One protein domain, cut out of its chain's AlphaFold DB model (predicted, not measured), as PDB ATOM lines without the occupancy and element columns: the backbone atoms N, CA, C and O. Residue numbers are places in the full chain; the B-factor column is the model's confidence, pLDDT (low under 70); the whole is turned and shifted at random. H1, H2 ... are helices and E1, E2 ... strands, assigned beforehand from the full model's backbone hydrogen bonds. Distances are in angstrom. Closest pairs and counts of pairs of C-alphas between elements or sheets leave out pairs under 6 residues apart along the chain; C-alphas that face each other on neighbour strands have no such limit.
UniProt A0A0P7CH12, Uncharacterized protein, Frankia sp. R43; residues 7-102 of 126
ATOM      1  N   PHE A   7     115.840 117.888 133.947       93.31
ATOM      2  CA  PHE A   7     116.254 118.555 135.179       93.31
ATOM      3  C   PHE A   7     115.064 118.613 136.137       93.31
ATOM      4  O   PHE A   7     113.982 119.052 135.752       93.31
ATOM      5  N   VAL A   8     115.268 118.162 137.372       93.38
ATOM      6  CA  VAL A   8     114.285 118.168 138.461       93.38
ATOM      7  C   VAL A   8     114.787 119.098 139.557       93.38
ATOM      8  O   VAL A   8     115.965 119.065 139.910       93.38
ATOM      9  N   GLY A   9     113.899 119.931 140.088       89.88
ATOM     10  CA  GLY A   9     114.228 120.868 141.153       89.88
ATOM     11  C   GLY A   9     114.997 122.125 140.699       89.88
ATOM     12  O   GLY A   9     115.211 122.355 139.499       89.88
ATOM     13  N   PRO A  10     115.405 122.967 141.663       90.38
ATOM     14  CA  PRO A  10     115.205 122.771 143.102       90.38
ATOM     15  C   PRO A  10     113.737 122.926 143.517       90.38
ATOM     16  O   PRO A  10     112.983 123.683 142.897       90.38
ATOM     17  N   LEU A  11     113.327 122.232 144.584       90.06
ATOM     18  CA  LEU A  11     112.042 122.489 145.234       90.06
ATOM     19  C   LEU A  11     112.054 123.909 145.821       90.06
ATOM     20  O   LEU A  11     112.699 124.188 146.836       90.06
ATOM     21  N   THR A  12     111.350 124.825 145.157       89.62
ATOM     22  CA  THR A  12     111.299 126.237 145.546       89.62
ATOM     23  C   THR A  12     110.271 126.458 146.654       89.62
ATOM     24  O   THR A  12     109.073 126.277 146.445       89.62
ATOM     25  N   VAL A  13     110.732 126.929 147.812       86.88
ATOM     26  CA  VAL A  13     109.902 127.423 148.912       86.88
ATOM     27  C   VAL A  13     110.256 128.895 149.151       86.88
ATOM     28  O   VAL A  13     111.400 129.192 149.511       86.88
ATOM     29  N   PRO A  14     109.303 129.831 148.961       86.00
ATOM     30  CA  PRO A  14     109.560 131.262 149.082       86.00
ATOM     31  C   PRO A  14     110.242 131.638 150.403       86.00
ATOM     32  O   PRO A  14     109.772 131.289 151.483       86.00
ATOM     33  N   GLY A  15     111.366 132.351 150.306       84.38
ATOM     34  CA  GLY A  15     112.150 132.802 151.460       84.38
ATOM     35  C   GLY A  15     112.963 131.712 152.172       84.38
ATOM     36  O   GLY A  15     113.608 132.025 153.170       84.38
ATOM     37  N   ARG A  16     112.945 130.459 151.692       84.88
ATOM     38  CA  ARG A  16     113.655 129.321 152.310       84.88
ATOM     39  C   ARG A  16     114.630 128.608 151.372       84.88
ATOM     40  O   ARG A  16     115.635 128.112 151.869       84.88
ATOM     41  N   SER A  17     114.348 128.544 150.073       87.81
ATOM     42  CA  SER A  17     115.240 127.939 149.074       87.81
ATOM     43  C   SER A  17     115.366 128.796 147.817       87.81
ATOM     44  O   SER A  17     114.583 129.724 147.590       87.81
ATOM     45  N   ALA A  18     116.374 128.476 147.011       90.19
ATOM     46  CA  ALA A  18     116.597 129.021 145.690       90.19
ATOM     47  C   ALA A  18     115.383 128.784 144.785       90.19
ATOM     48  O   ALA A  18     114.767 127.713 144.768       90.19
ATOM     49  N   GLY A  19     115.058 129.814 144.015       89.88
ATOM     50  CA  GLY A  19     113.989 129.804 143.039       89.88
ATOM     51  C   GLY A  19     114.471 129.536 141.621       89.88
ATOM     52  O   GLY A  19     115.661 129.474 141.310       89.88
ATOM     53  N   TYR A  20     113.502 129.456 140.714       89.44
ATOM     54  CA  TYR A  20     113.761 129.342 139.281       89.44
ATOM     55  C   TYR A  20     114.610 130.503 138.725       89.44
ATOM     56  O   TYR A  20     115.450 130.290 137.850       89.44
ATOM     57  N   GLU A  21     114.446 131.715 139.260       90.62
ATOM     58  CA  GLU A  21     115.266 132.873 138.877       90.62
ATOM     59  C   GLU A  21     116.739 132.697 139.263       90.62
ATOM     60  O   GLU A  21     117.624 133.059 138.488       90.62
ATOM     61  N   ASP A  22     117.023 132.061 140.404       92.44
ATOM     62  CA  ASP A  22     118.394 131.748 140.810       92.44
ATOM     63  C   ASP A  22     119.023 130.741 139.846       92.44
ATOM     64  O   ASP A  22     120.134 130.960 139.361       92.44
ATOM     65  N   VAL A  23     118.284 129.685 139.480       92.12
ATOM     66  CA  VAL A  23     118.715 128.718 138.456       92.12
ATOM     67  C   VAL A  23     119.035 129.432 137.146       92.12
ATOM     68  O   VAL A  23     120.109 129.227 136.575       92.12
ATOM     69  N   ARG A  24     118.129 130.288 136.655       92.38
ATOM     70  CA  ARG A  24     118.332 131.001 135.388       92.38
ATOM     71  C   ARG A  24     119.504 131.968 135.458       92.38
ATOM     72  O   ARG A  24     120.329 131.952 134.550       92.38
ATOM     73  N   GLY A  25     119.634 132.761 136.514       92.88
ATOM     74  CA  GLY A  25     120.747 133.697 136.639       92.88
ATOM     75  C   GLY A  25     122.098 132.985 136.768       92.88
ATOM     76  O   GLY A  25     123.064 133.395 136.126       92.88
ATOM     77  N   ARG A  26     122.170 131.862 137.499       92.00
ATOM     78  CA  ARG A  26     123.383 131.026 137.569       92.00
ATOM     79  C   ARG A  26     123.720 130.399 136.217       92.00
ATOM     80  O   ARG A  26     124.877 130.431 135.808       92.00
ATOM     81  N   ARG A  27     122.719 129.880 135.497       92.06
ATOM     82  CA  ARG A  27     122.913 129.292 134.163       92.06
ATOM     83  C   ARG A  27     123.349 130.333 133.139       92.06
ATOM     84  O   ARG A  27     124.211 130.041 132.322       92.06
ATOM     85  N   LEU A  28     122.803 131.546 133.220       94.00
ATOM     86  CA  LEU A  28     123.214 132.671 132.388       94.00
ATOM     87  C   LEU A  28     124.664 133.075 132.668       94.00
ATOM     88  O   LEU A  28     125.436 133.241 131.733       94.00
ATOM     89  N   ALA A  29     125.045 133.181 133.942       92.31
ATOM     90  CA  ALA A  29     126.409 133.526 134.339       92.31
ATOM     91  C   ALA A  29     127.450 132.477 133.906       92.31
ATOM     92  O   ALA A  29     128.613 132.820 133.710       92.31
ATOM     93  N   ALA A  30     127.043 131.213 133.764       91.88
ATOM     94  CA  ALA A  30     127.898 130.114 133.318       91.88
ATOM     95  C   ALA A  30     127.845 129.855 131.798       91.88
ATOM     96  O   ALA A  30     128.556 128.977 131.308       91.88
ATOM     97  N   ALA A  31     126.994 130.561 131.046       92.75
ATOM     98  CA  ALA A  31     126.792 130.297 129.626       92.75
ATOM     99  C   ALA A  31     127.984 130.779 128.785       92.75
ATOM    100  O   ALA A  31     128.442 131.909 128.932       92.75
ATOM    101  N   GLY A  32     128.438 129.943 127.845       94.56
ATOM    102  CA  GLY A  32     129.422 130.350 126.834       94.56
ATOM    103  C   GLY A  32     128.856 131.327 125.795       94.56
ATOM    104  O   GLY A  32     129.615 132.087 125.202       94.56
ATOM    105  N   THR A  33     127.531 131.322 125.600       94.44
ATOM    106  CA  THR A  33     126.788 132.198 124.677       94.44
ATOM    107  C   THR A  33     125.535 132.781 125.362       94.44
ATOM    108  O   THR A  33     124.402 132.360 125.105       94.44
ATOM    109  N   PRO A  34     125.698 133.728 126.306       94.50
ATOM    110  CA  PRO A  34     124.593 134.224 127.127       94.50
ATOM    111  C   PRO A  34     123.480 134.903 126.311       94.50
ATOM    112  O   PRO A  34     122.305 134.771 126.656       94.50
ATOM    113  N   GLU A  35     123.809 135.580 125.210       96.19
ATOM    114  CA  GLU A  35     122.837 136.236 124.330       96.19
ATOM    115  C   GLU A  35     121.922 135.223 123.629       96.19
ATOM    116  O   GLU A  35     120.708 135.424 123.561       96.19
ATOM    117  N   GLU A  36     122.478 134.105 123.155       94.06
ATOM    118  CA  GLU A  36     121.705 133.026 122.532       94.06
ATOM    119  C   GLU A  36     120.771 132.364 123.543       94.06
ATOM    120  O   GLU A  36     119.607 132.101 123.234       94.06
ATOM    121  N   LEU A  37     121.252 132.128 124.767       93.38
ATOM    122  CA  LEU A  37     120.444 131.559 125.841       93.38
ATOM    123  C   LEU A  37     119.272 132.483 126.218       93.38
ATOM    124  O   LEU A  37     118.143 132.020 126.395       93.38
ATOM    125  N   LEU A  38     119.513 133.795 126.290       95.38
ATOM    126  CA  LEU A  38     118.463 134.794 126.507       95.38
ATOM    127  C   LEU A  38     117.444 134.812 125.363       95.38
ATOM    128  O   LEU A  38     116.242 134.855 125.633       95.38
ATOM    129  N   ALA A  39     117.898 134.736 124.109       92.62
ATOM    130  CA  ALA A  39     117.016 134.671 122.947       92.62
ATOM    131  C   ALA A  39     116.124 133.417 122.977       92.62
ATOM    132  O   ALA A  39     114.912 133.529 122.788       92.62
ATOM    133  N   HIS A  40     116.687 132.248 123.300       88.56
ATOM    134  CA  HIS A  40     115.927 131.001 123.438       88.56
ATOM    135  C   HIS A  40     114.878 131.085 124.539       88.56
ATOM    136  O   HIS A  40     113.722 130.718 124.332       88.56
ATOM    137  N   TRP A  41     115.254 131.585 125.713       91.44
ATOM    138  CA  TRP A  41     114.305 131.727 126.807       91.44
ATOM    139  C   TRP A  41     113.211 132.759 126.523       91.44
ATOM    140  O   TRP A  41     112.071 132.556 126.933       91.44
ATOM    141  N   SER A  42     113.537 133.849 125.823       91.81
ATOM    142  CA  SER A  42     112.552 134.830 125.359       91.81
ATOM    143  C   SER A  42     111.555 134.190 124.390       91.81
ATOM    144  O   SER A  42     110.346 134.325 124.565       91.81
ATOM    145  N   TRP A  43     112.056 133.413 123.426       88.12
ATOM    146  CA  TRP A  43     111.224 132.672 122.480       88.12
ATOM    147  C   TRP A  43     110.316 131.642 123.177       88.12
ATOM    148  O   TRP A  43     109.126 131.600 122.876       88.12
ATOM    149  N   LEU A  44     110.829 130.889 124.160       86.06
ATOM    150  CA  LEU A  44     110.038 129.947 124.971       86.06
ATOM    151  C   LEU A  44     108.960 130.637 125.821       86.06
ATOM    152  O   LEU A  44     107.931 130.035 126.117       86.06
ATOM    153  N   GLY A  45     109.198 131.881 126.247       86.38
ATOM    154  CA  GLY A  45     108.238 132.668 127.022       86.38
ATOM    155  C   GLY A  45     107.121 133.292 126.182       86.38
ATOM    156  O   GLY A  45     106.095 133.693 126.732       86.38
ATOM    157  N   ALA A  46     107.291 133.381 124.861       87.56
ATOM    158  CA  ALA A  46     106.266 133.898 123.967       87.56
ATOM    159  C   ALA A  46     105.165 132.844 123.763       87.56
ATOM    160  O   ALA A  46     105.377 131.811 123.134       87.56
ATOM    161  N   SER A  47     103.955 133.126 124.252       68.94
ATOM    162  CA  SER A  47     102.782 132.230 124.218       68.94
ATOM    163  C   SER A  47     102.239 131.900 122.817       68.94
ATOM    164  O   SER A  47     101.207 131.244 122.693       68.94
ATOM    165  N   THR A  48     102.902 132.362 121.759       71.31
ATOM    166  CA  THR A  48     102.431 132.299 120.369       71.31
ATOM    167  C   THR A  48     103.196 131.305 119.497       71.31
ATOM    168  O   THR A  48     102.844 131.151 118.331       71.31
ATOM    169  N   SER A  49     104.238 130.653 120.016       67.88
ATOM    170  CA  SER A  49     105.086 129.758 119.222       67.88
ATOM    171  C   SER A  49     104.786 128.298 119.553       67.88
ATOM    172  O   SER A  49     105.034 127.851 120.671       67.88
ATOM    173  N   GLU A  50     104.278 127.538 118.581       79.19
ATOM    174  CA  GLU A  50     104.293 126.076 118.674       79.19
ATOM    175  C   GLU A  50     105.760 125.611 118.687       79.19
ATOM    176  O   GLU A  50     106.537 126.030 117.818       79.19
ATOM    177  N   PRO A  51     106.188 124.811 119.680       75.50
ATOM    178  CA  PRO A  51     107.570 124.376 119.744       75.50
ATOM    179  C   PRO A  51     107.891 123.442 118.570       75.50
ATOM    180  O   PRO A  51     107.058 122.609 118.206       75.50
ATOM    181  N   PRO A  52     109.095 123.540 117.970       80.38
ATOM    182  CA  PRO A  52     109.480 122.633 116.904       80.38
ATOM    183  C   PRO A  52     109.530 121.196 117.443       80.38
ATOM    184  O   PRO A  52     109.783 120.990 118.636       80.38
ATOM    185  N   PRO A  53     109.330 120.180 116.588       81.75
ATOM    186  CA  PRO A  53     109.478 118.795 117.005       81.75
ATOM    187  C   PRO A  53     110.919 118.552 117.468       81.75
ATOM    188  O   PRO A  53     111.862 118.651 116.684       81.75
ATOM    189  N   VAL A  54     111.079 118.226 118.749       82.75
ATOM    190  CA  VAL A  54     112.362 117.863 119.358       82.75
ATOM    191  C   VAL A  54     112.333 116.407 119.824       82.75
ATOM    192  O   VAL A  54     111.268 115.901 120.194       82.75
ATOM    193  N   PRO A  55     113.479 115.704 119.819       86.19
ATOM    194  CA  PRO A  55     113.574 114.381 120.419       86.19
ATOM    195  C   PRO A  55     113.164 114.427 121.894       86.19
ATOM    196  O   PRO A  55     113.688 115.230 122.663       86.19
ATOM    197  N   TRP A  56     112.243 113.551 122.294       85.81
ATOM    198  CA  TRP A  56     111.862 113.409 123.697       85.81
ATOM    199  C   TRP A  56     112.772 112.382 124.389       85.81
ATOM    200  O   TRP A  56     113.000 111.308 123.820       85.81
ATOM    201  N   PRO A  57     113.262 112.657 125.614       90.12
ATOM    202  CA  PRO A  57     113.836 111.641 126.491       90.12
ATOM    203  C   PRO A  57     113.016 110.341 126.547       90.12
ATOM    204  O   PRO A  57     111.784 110.344 126.494       90.12
ATOM    205  N   GLY A  58     113.709 109.208 126.683       91.19
ATOM    206  CA  GLY A  58     113.069 107.895 126.766       91.19
ATOM    207  C   GLY A  58     112.150 107.760 127.986       91.19
ATOM    208  O   GLY A  58     112.374 108.368 129.030       91.19
ATOM    209  N   ARG A  59     111.127 106.898 127.893       92.94
ATOM    210  CA  ARG A  59     110.124 106.710 128.964       92.94
ATOM    211  C   ARG A  59     110.729 106.358 130.329       92.94
ATOM    212  O   ARG A  59     110.190 106.780 131.345       92.94
ATOM    213  N   GLY A  60     111.835 105.610 130.355       92.56
ATOM    214  CA  GLY A  60     112.555 105.293 131.593       92.56
ATOM    215  C   GLY A  60     113.145 106.535 132.265       92.56
ATOM    216  O   GLY A  60     112.944 106.731 133.457       92.56
ATOM    217  N   VAL A  61     113.776 107.420 131.488       94.19
ATOM    218  CA  VAL A  61     114.312 108.710 131.964       94.19
ATOM    219  C   VAL A  61     113.187 109.584 132.521       94.19
ATOM    220  O   VAL A  61     113.312 110.141 133.609       94.19
ATOM    221  N   VAL A  62     112.049 109.636 131.820       94.75
ATOM    222  CA  VAL A  62     110.849 110.350 132.285       94.75
ATOM    223  C   VAL A  62     110.340 109.780 133.612       94.75
ATOM    224  O   VAL A  62     110.026 110.544 134.519       94.75
ATOM    225  N   ALA A  63     110.284 108.452 133.753       95.50
ATOM    226  CA  ALA A  63     109.841 107.806 134.985       95.50
ATOM    227  C   ALA A  63     110.782 108.094 136.169       95.50
ATOM    228  O   ALA A  63     110.300 108.358 137.269       95.50
ATOM    229  N   VAL A  64     112.101 108.106 135.945       95.44
ATOM    230  CA  VAL A  64     113.092 108.481 136.970       95.44
ATOM    231  C   VAL A  64     112.896 109.934 137.402       95.44
ATOM    232  O   VAL A  64     112.768 110.201 138.595       95.44
ATOM    233  N   ALA A  65     112.802 110.866 136.449       95.75
ATOM    234  CA  ALA A  65     112.575 112.280 136.748       95.75
ATOM    235  C   ALA A  65     111.254 112.508 137.509       95.75
ATOM    236  O   ALA A  65     111.221 113.250 138.490       95.75
ATOM    237  N   ALA A  66     110.176 111.827 137.106       95.88
ATOM    238  CA  ALA A  66     108.887 111.896 137.790       95.88
ATOM    239  C   ALA A  66     108.952 111.337 139.221       95.88
ATOM    240  O   ALA A  66     108.396 111.940 140.135       95.88
ATOM    241  N   GLY A  67     109.651 110.217 139.432       95.12
ATOM    242  CA  GLY A  67     109.843 109.628 140.758       95.12
ATOM    243  C   GLY A  67     110.628 110.537 141.706       95.12
ATOM    244  O   GLY A  67     110.237 110.690 142.861       95.12
ATOM    245  N   LEU A  68     111.687 111.189 141.210       93.31
ATOM    246  CA  LEU A  68     112.442 112.190 141.975       93.31
ATOM    247  C   LEU A  68     111.546 113.366 142.385       93.31
ATOM    248  O   LEU A  68     111.506 113.722 143.561       93.31
ATOM    249  N   LEU A  69     110.774 113.908 141.437       92.88
ATOM    250  CA  LEU A  69     109.850 115.014 141.690       92.88
ATOM    251  C   LEU A  69     108.788 114.644 142.734       92.88
ATOM    252  O   LEU A  69     108.577 115.395 143.685       92.88
ATOM    253  N   LEU A  70     108.126 113.492 142.581       93.12
ATOM    254  CA  LEU A  70     107.117 113.051 143.547       93.12
ATOM    255  C   LEU A  70     107.726 112.810 144.931       93.12
ATOM    256  O   LEU A  70     107.120 113.207 145.922       93.12
ATOM    257  N   GLY A  71     108.916 112.211 145.005       90.75
ATOM    258  CA  GLY A  71     109.588 111.942 146.276       90.75
ATOM    259  C   GLY A  71     109.935 113.214 147.057       90.75
ATOM    260  O   GLY A  71     109.820 113.228 148.285       90.75
ATOM    261  N   GLU A  72     110.319 114.294 146.368       88.88
ATOM    262  CA  GLU A  72     110.549 115.599 147.004       88.88
ATOM    263  C   GLU A  72     109.247 116.209 147.539       88.88
ATOM    264  O   GLU A  72     109.201 116.653 148.689       88.88
ATOM    265  N   VAL A  73     108.177 116.180 146.737       88.81
ATOM    266  CA  VAL A  73     106.863 116.722 147.117       88.81
ATOM    267  C   VAL A  73     106.252 115.947 148.284       88.81
ATOM    268  O   VAL A  73     105.776 116.558 149.240       88.81
ATOM    269  N   GLU A  74     106.286 114.616 148.239       91.31
ATOM    270  CA  GLU A  74     105.754 113.754 149.296       91.31
ATOM    271  C   GLU A  74     106.486 113.991 150.621       91.31
ATOM    272  O   GLU A  74     105.852 114.153 151.664       91.31
ATOM    273  N   ARG A  75     107.822 114.083 150.590       88.00
ATOM    274  CA  ARG A  75     108.612 114.324 151.802       88.00
ATOM    275  C   ARG A  75     108.344 115.698 152.399       88.00
ATOM    276  O   ARG A  75     108.195 115.806 153.618       88.00
ATOM    277  N   TRP A  76     108.268 116.726 151.554       88.12
ATOM    278  CA  TRP A  76     107.900 118.069 151.987       88.12
ATOM    279  C   TRP A  76     106.524 118.067 152.655       88.12
ATOM    280  O   TRP A  76     106.388 118.531 153.784       88.12
ATOM    281  N   TRP A  77     105.527 117.460 152.009       89.44
ATOM    282  CA  TRP A  77     104.167 117.379 152.539       89.44
ATOM    283  C   TRP A  77     104.099 116.636 153.878       89.44
ATOM    284  O   TRP A  77     103.373 117.042 154.782       89.44
ATOM    285  N   ALA A  78     104.842 115.538 154.014       91.81
ATOM    286  CA  ALA A  78     104.804 114.703 155.208       91.81
ATOM    287  C   ALA A  78     105.540 115.313 156.410       91.81
ATOM    288  O   ALA A  78     105.189 115.010 157.549       91.81
ATOM    289  N   THR A  79     106.580 116.123 156.178       89.88
ATOM    290  CA  THR A  79     107.522 116.518 157.242       89.88
ATOM    291  C   THR A  79     107.700 118.023 157.427       89.88
ATOM    292  O   THR A  79     108.286 118.424 158.430       89.88
ATOM    293  N   ASP A  80     107.251 118.859 156.484       86.00
ATOM    294  CA  ASP A  80     107.573 120.299 156.399       86.00
ATOM    295  C   ASP A  80     109.095 120.598 156.391       86.00
ATOM    296  O   ASP A  80     109.569 121.718 156.631       86.00
ATOM    297  N   GLN A  81     109.903 119.572 156.095       81.69
ATOM    298  CA  GLN A  81     111.342 119.676 155.909       81.69
ATOM    299  C   GLN A  81     111.670 119.622 154.422       81.69
ATOM    300  O   GLN A  81     111.199 118.752 153.692       81.69
ATOM    301  N   LEU A  82     112.510 120.555 153.978       69.69
ATOM    302  CA  LEU A  82     113.044 120.556 152.623       69.69
ATOM    303  C   LEU A  82     114.093 119.440 152.498       69.69
ATOM    304  O   LEU A  82     115.128 119.531 153.170       69.69
ATOM    305  N   PRO A  83     113.873 118.398 151.674       67.06
ATOM    306  CA  PRO A  83     114.966 117.513 151.302       67.06
ATOM    307  C   PRO A  83     116.045 118.327 150.599       67.06
ATOM    308  O   PRO A  83     115.719 119.073 149.684       67.06
ATOM    309  N   GLU A  84     117.300 118.167 151.032       69.38
ATOM    310  CA  GLU A  84     118.502 118.578 150.286       69.38
ATOM    311  C   GLU A  84     118.328 119.938 149.586       69.38
ATOM    312  O   GLU A  84     118.230 120.026 148.363       69.38
ATOM    313  N   ILE A  85     118.235 120.983 150.416       72.81
ATOM    314  CA  ILE A  85     117.983 122.372 150.018       72.81
ATOM    315  C   ILE A  85     118.890 122.763 148.843       72.81
ATOM    316  O   ILE A  85     120.078 122.442 148.837       72.81
ATOM    317  N   ASP A  86     118.318 123.493 147.883       87.06
ATOM    318  CA  ASP A  86     119.061 124.156 146.813       87.06
ATOM    319  C   ASP A  86     119.801 123.196 145.869       87.06
ATOM    320  O   ASP A  86     120.921 123.470 145.449       87.06
ATOM    321  N   VAL A  87     119.195 122.062 145.503       91.06
ATOM    322  CA  VAL A  87     119.770 121.131 144.519       91.06
ATOM    323  C   VAL A  87     118.854 120.963 143.314       91.06
ATOM    324  O   VAL A  87     117.669 120.685 143.450       91.06
ATOM    325  N   GLN A  88     119.428 121.074 142.119       93.19
ATOM    326  CA  GLN A  88     118.830 120.604 140.877       93.19
ATOM    327  C   GLN A  88     119.450 119.256 140.497       93.19
ATOM    328  O   GLN A  88     120.673 119.110 140.468       93.19
ATOM    329  N   VAL A  89     118.622 118.264 140.191       94.62
ATOM    330  CA  VAL A  89     119.063 116.947 139.726       94.62
ATOM    331  C   VAL A  89     118.911 116.872 138.214       94.62
ATOM    332  O   VAL A  89     117.820 117.044 137.682       94.62
ATOM    333  N   GLU A  90     120.004 116.602 137.517       95.38
ATOM    334  CA  GLU A  90     120.001 116.225 136.108       95.38
ATOM    335  C   GLU A  90     119.837 114.709 135.991       95.38
ATOM    336  O   GLU A  90     120.544 113.962 136.661       95.38
ATOM    337  N   VAL A  91     118.939 114.262 135.119       96.44
ATOM    338  CA  VAL A  91     118.781 112.868 134.704       96.44
ATOM    339  C   VAL A  91     119.214 112.773 133.247       96.44
ATOM    340  O   VAL A  91     118.548 113.320 132.367       96.44
ATOM    341  N   GLY A  92     120.343 112.115 133.004       94.56
ATOM    342  CA  GLY A  92     120.916 111.907 131.682       94.56
ATOM    343  C   GLY A  92     120.084 110.966 130.799       94.56
ATOM    344  O   GLY A  92     119.150 110.310 131.269       94.56
ATOM    345  N   PRO A  93     120.422 110.864 129.502       92.25
ATOM    346  CA  PRO A  93     119.699 110.025 128.538       92.25
ATOM    347  C   PRO A  93     119.771 108.517 128.837       92.25
ATOM    348  O   PRO A  93     118.925 107.754 128.377       92.25
ATOM    349  N   ASP A  94     120.777 108.095 129.593       90.06
ATOM    350  CA  ASP A  94     121.001 106.742 130.111       90.06
ATOM    351  C   ASP A  94     120.376 106.513 131.498       90.06
ATOM    352  O   ASP A  94     120.404 105.398 132.017       90.06
ATOM    353  N   GLY A  95     119.779 107.552 132.087       88.56
ATOM    354  CA  GLY A  95     119.250 107.534 133.445       88.56
ATOM    355  C   GLY A  95     120.284 107.856 134.526       88.56
ATOM    356  O   GLY A  95     119.923 107.831 135.703       88.56
ATOM    357  N   GLU A  96     121.536 108.180 134.175       93.69
ATOM    358  CA  GLU A  96     122.520 108.643 135.157       93.69
ATOM    359  C   GLU A  96     122.057 109.947 135.810       93.69
ATOM    360  O   GLU A  96     121.635 110.886 135.136       93.69
ATOM    361  N   THR A  97     122.172 110.034 137.135       94.81
ATOM    362  CA  THR A  97     121.779 111.235 137.873       94.81
ATOM    363  C   THR A  97     122.988 112.054 138.297       94.81
ATOM    364  O   THR A  97     123.913 111.521 138.915       94.81
ATOM    365  N   ARG A  98     122.955 113.366 138.053       95.00
ATOM    366  CA  ARG A  98     123.956 114.327 138.538       95.00
ATOM    367  C   ARG A  98     123.291 115.412 139.361       95.00
ATOM    368  O   ARG A  98     122.167 115.811 139.086       95.00
ATOM    369  N   ARG A  99     123.987 115.880 140.391       92.94
ATOM    370  CA  ARG A  99     123.456 116.849 141.352       92.94
ATOM    371  C   ARG A  99     124.169 118.181 141.182       92.94
ATOM    372  O   ARG A  99     125.395 118.228 141.228       92.94
ATOM    373  N   HIS A 100     123.389 119.242 141.033       91.62
ATOM    374  CA  HIS A 100     123.851 120.600 140.775       91.62
ATOM    375  C   HIS A 100     123.359 121.523 141.896       91.62
ATOM    376  O   HIS A 100     122.166 121.825 141.945       91.62
ATOM    377  N   PRO A 101     124.233 121.963 142.819       91.56
ATOM    378  CA  PRO A 101     123.863 122.958 143.820       91.56
ATOM    379  C   PRO A 101     123.457 124.289 143.168       91.56
ATOM    380  O   PRO A 101     124.155 124.801 142.291       91.56
ATOM    381  N   VAL A 102     122.353 124.873 143.621       90.81
ATOM    382  CA  VAL A 102     121.761 126.118 143.126       90.81
ATOM    383  C   VAL A 102     121.821 127.165 144.224       90.81
ATOM    384  O   VAL A 102     120.916 127.307 145.031       90.81
TER     385      VAL A 102
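This is residues 7 to 102 of the 126 residues of an uncharacterized protein of Frankia sp. R43 (UniProt A0A0P7CH12). A two-strand hairpin, E1 and E2, has part of long helix H3 packed near E1; farther off, H1 and H2 make a loose V. The printed part has 96 residues, with three named helices and two named strands in the order H1, H2, H3, E1, E2 along the chain; the two strands are antiparallel, and the class is mostly helix, with 43 of the 53 residues in named elements held by helices. It is only just loose, close to compact: radius of gyration of the C-alphas 15.2 A, spans 40 by 33 by 27 A.

Find E1, residues 87 to 91, from C-alpha 87 at (119.770, 121.131, 144.519), and E2, residues 97 to 101. H3, residues 59 to 79, runs 30.0 A from (110.124, 106.710, 128.964). H1 is residues 20 to 29, H2 34 to 45.

In the hairpin, N 88 and O 100 are 2.8 A apart, within hydrogen-bond range. The closest C-alphas of H3 and E1, Ala 65 and Val 91, are 6.6 A apart. H1 and H2 only just touch, only at the corner, with 3 pairs of C-alphas within 8 A, the closest Leu 28 and Pro 34, 5.7 A. In H1, H2 and H3 every O i to N i+4 pair is within hydrogen-bond range.

The printed part has no cut. H2 to H3 is a long link; residues 44 to 50 stand free. Residues 47, 49 and 82 to 84 have pLDDT under 70.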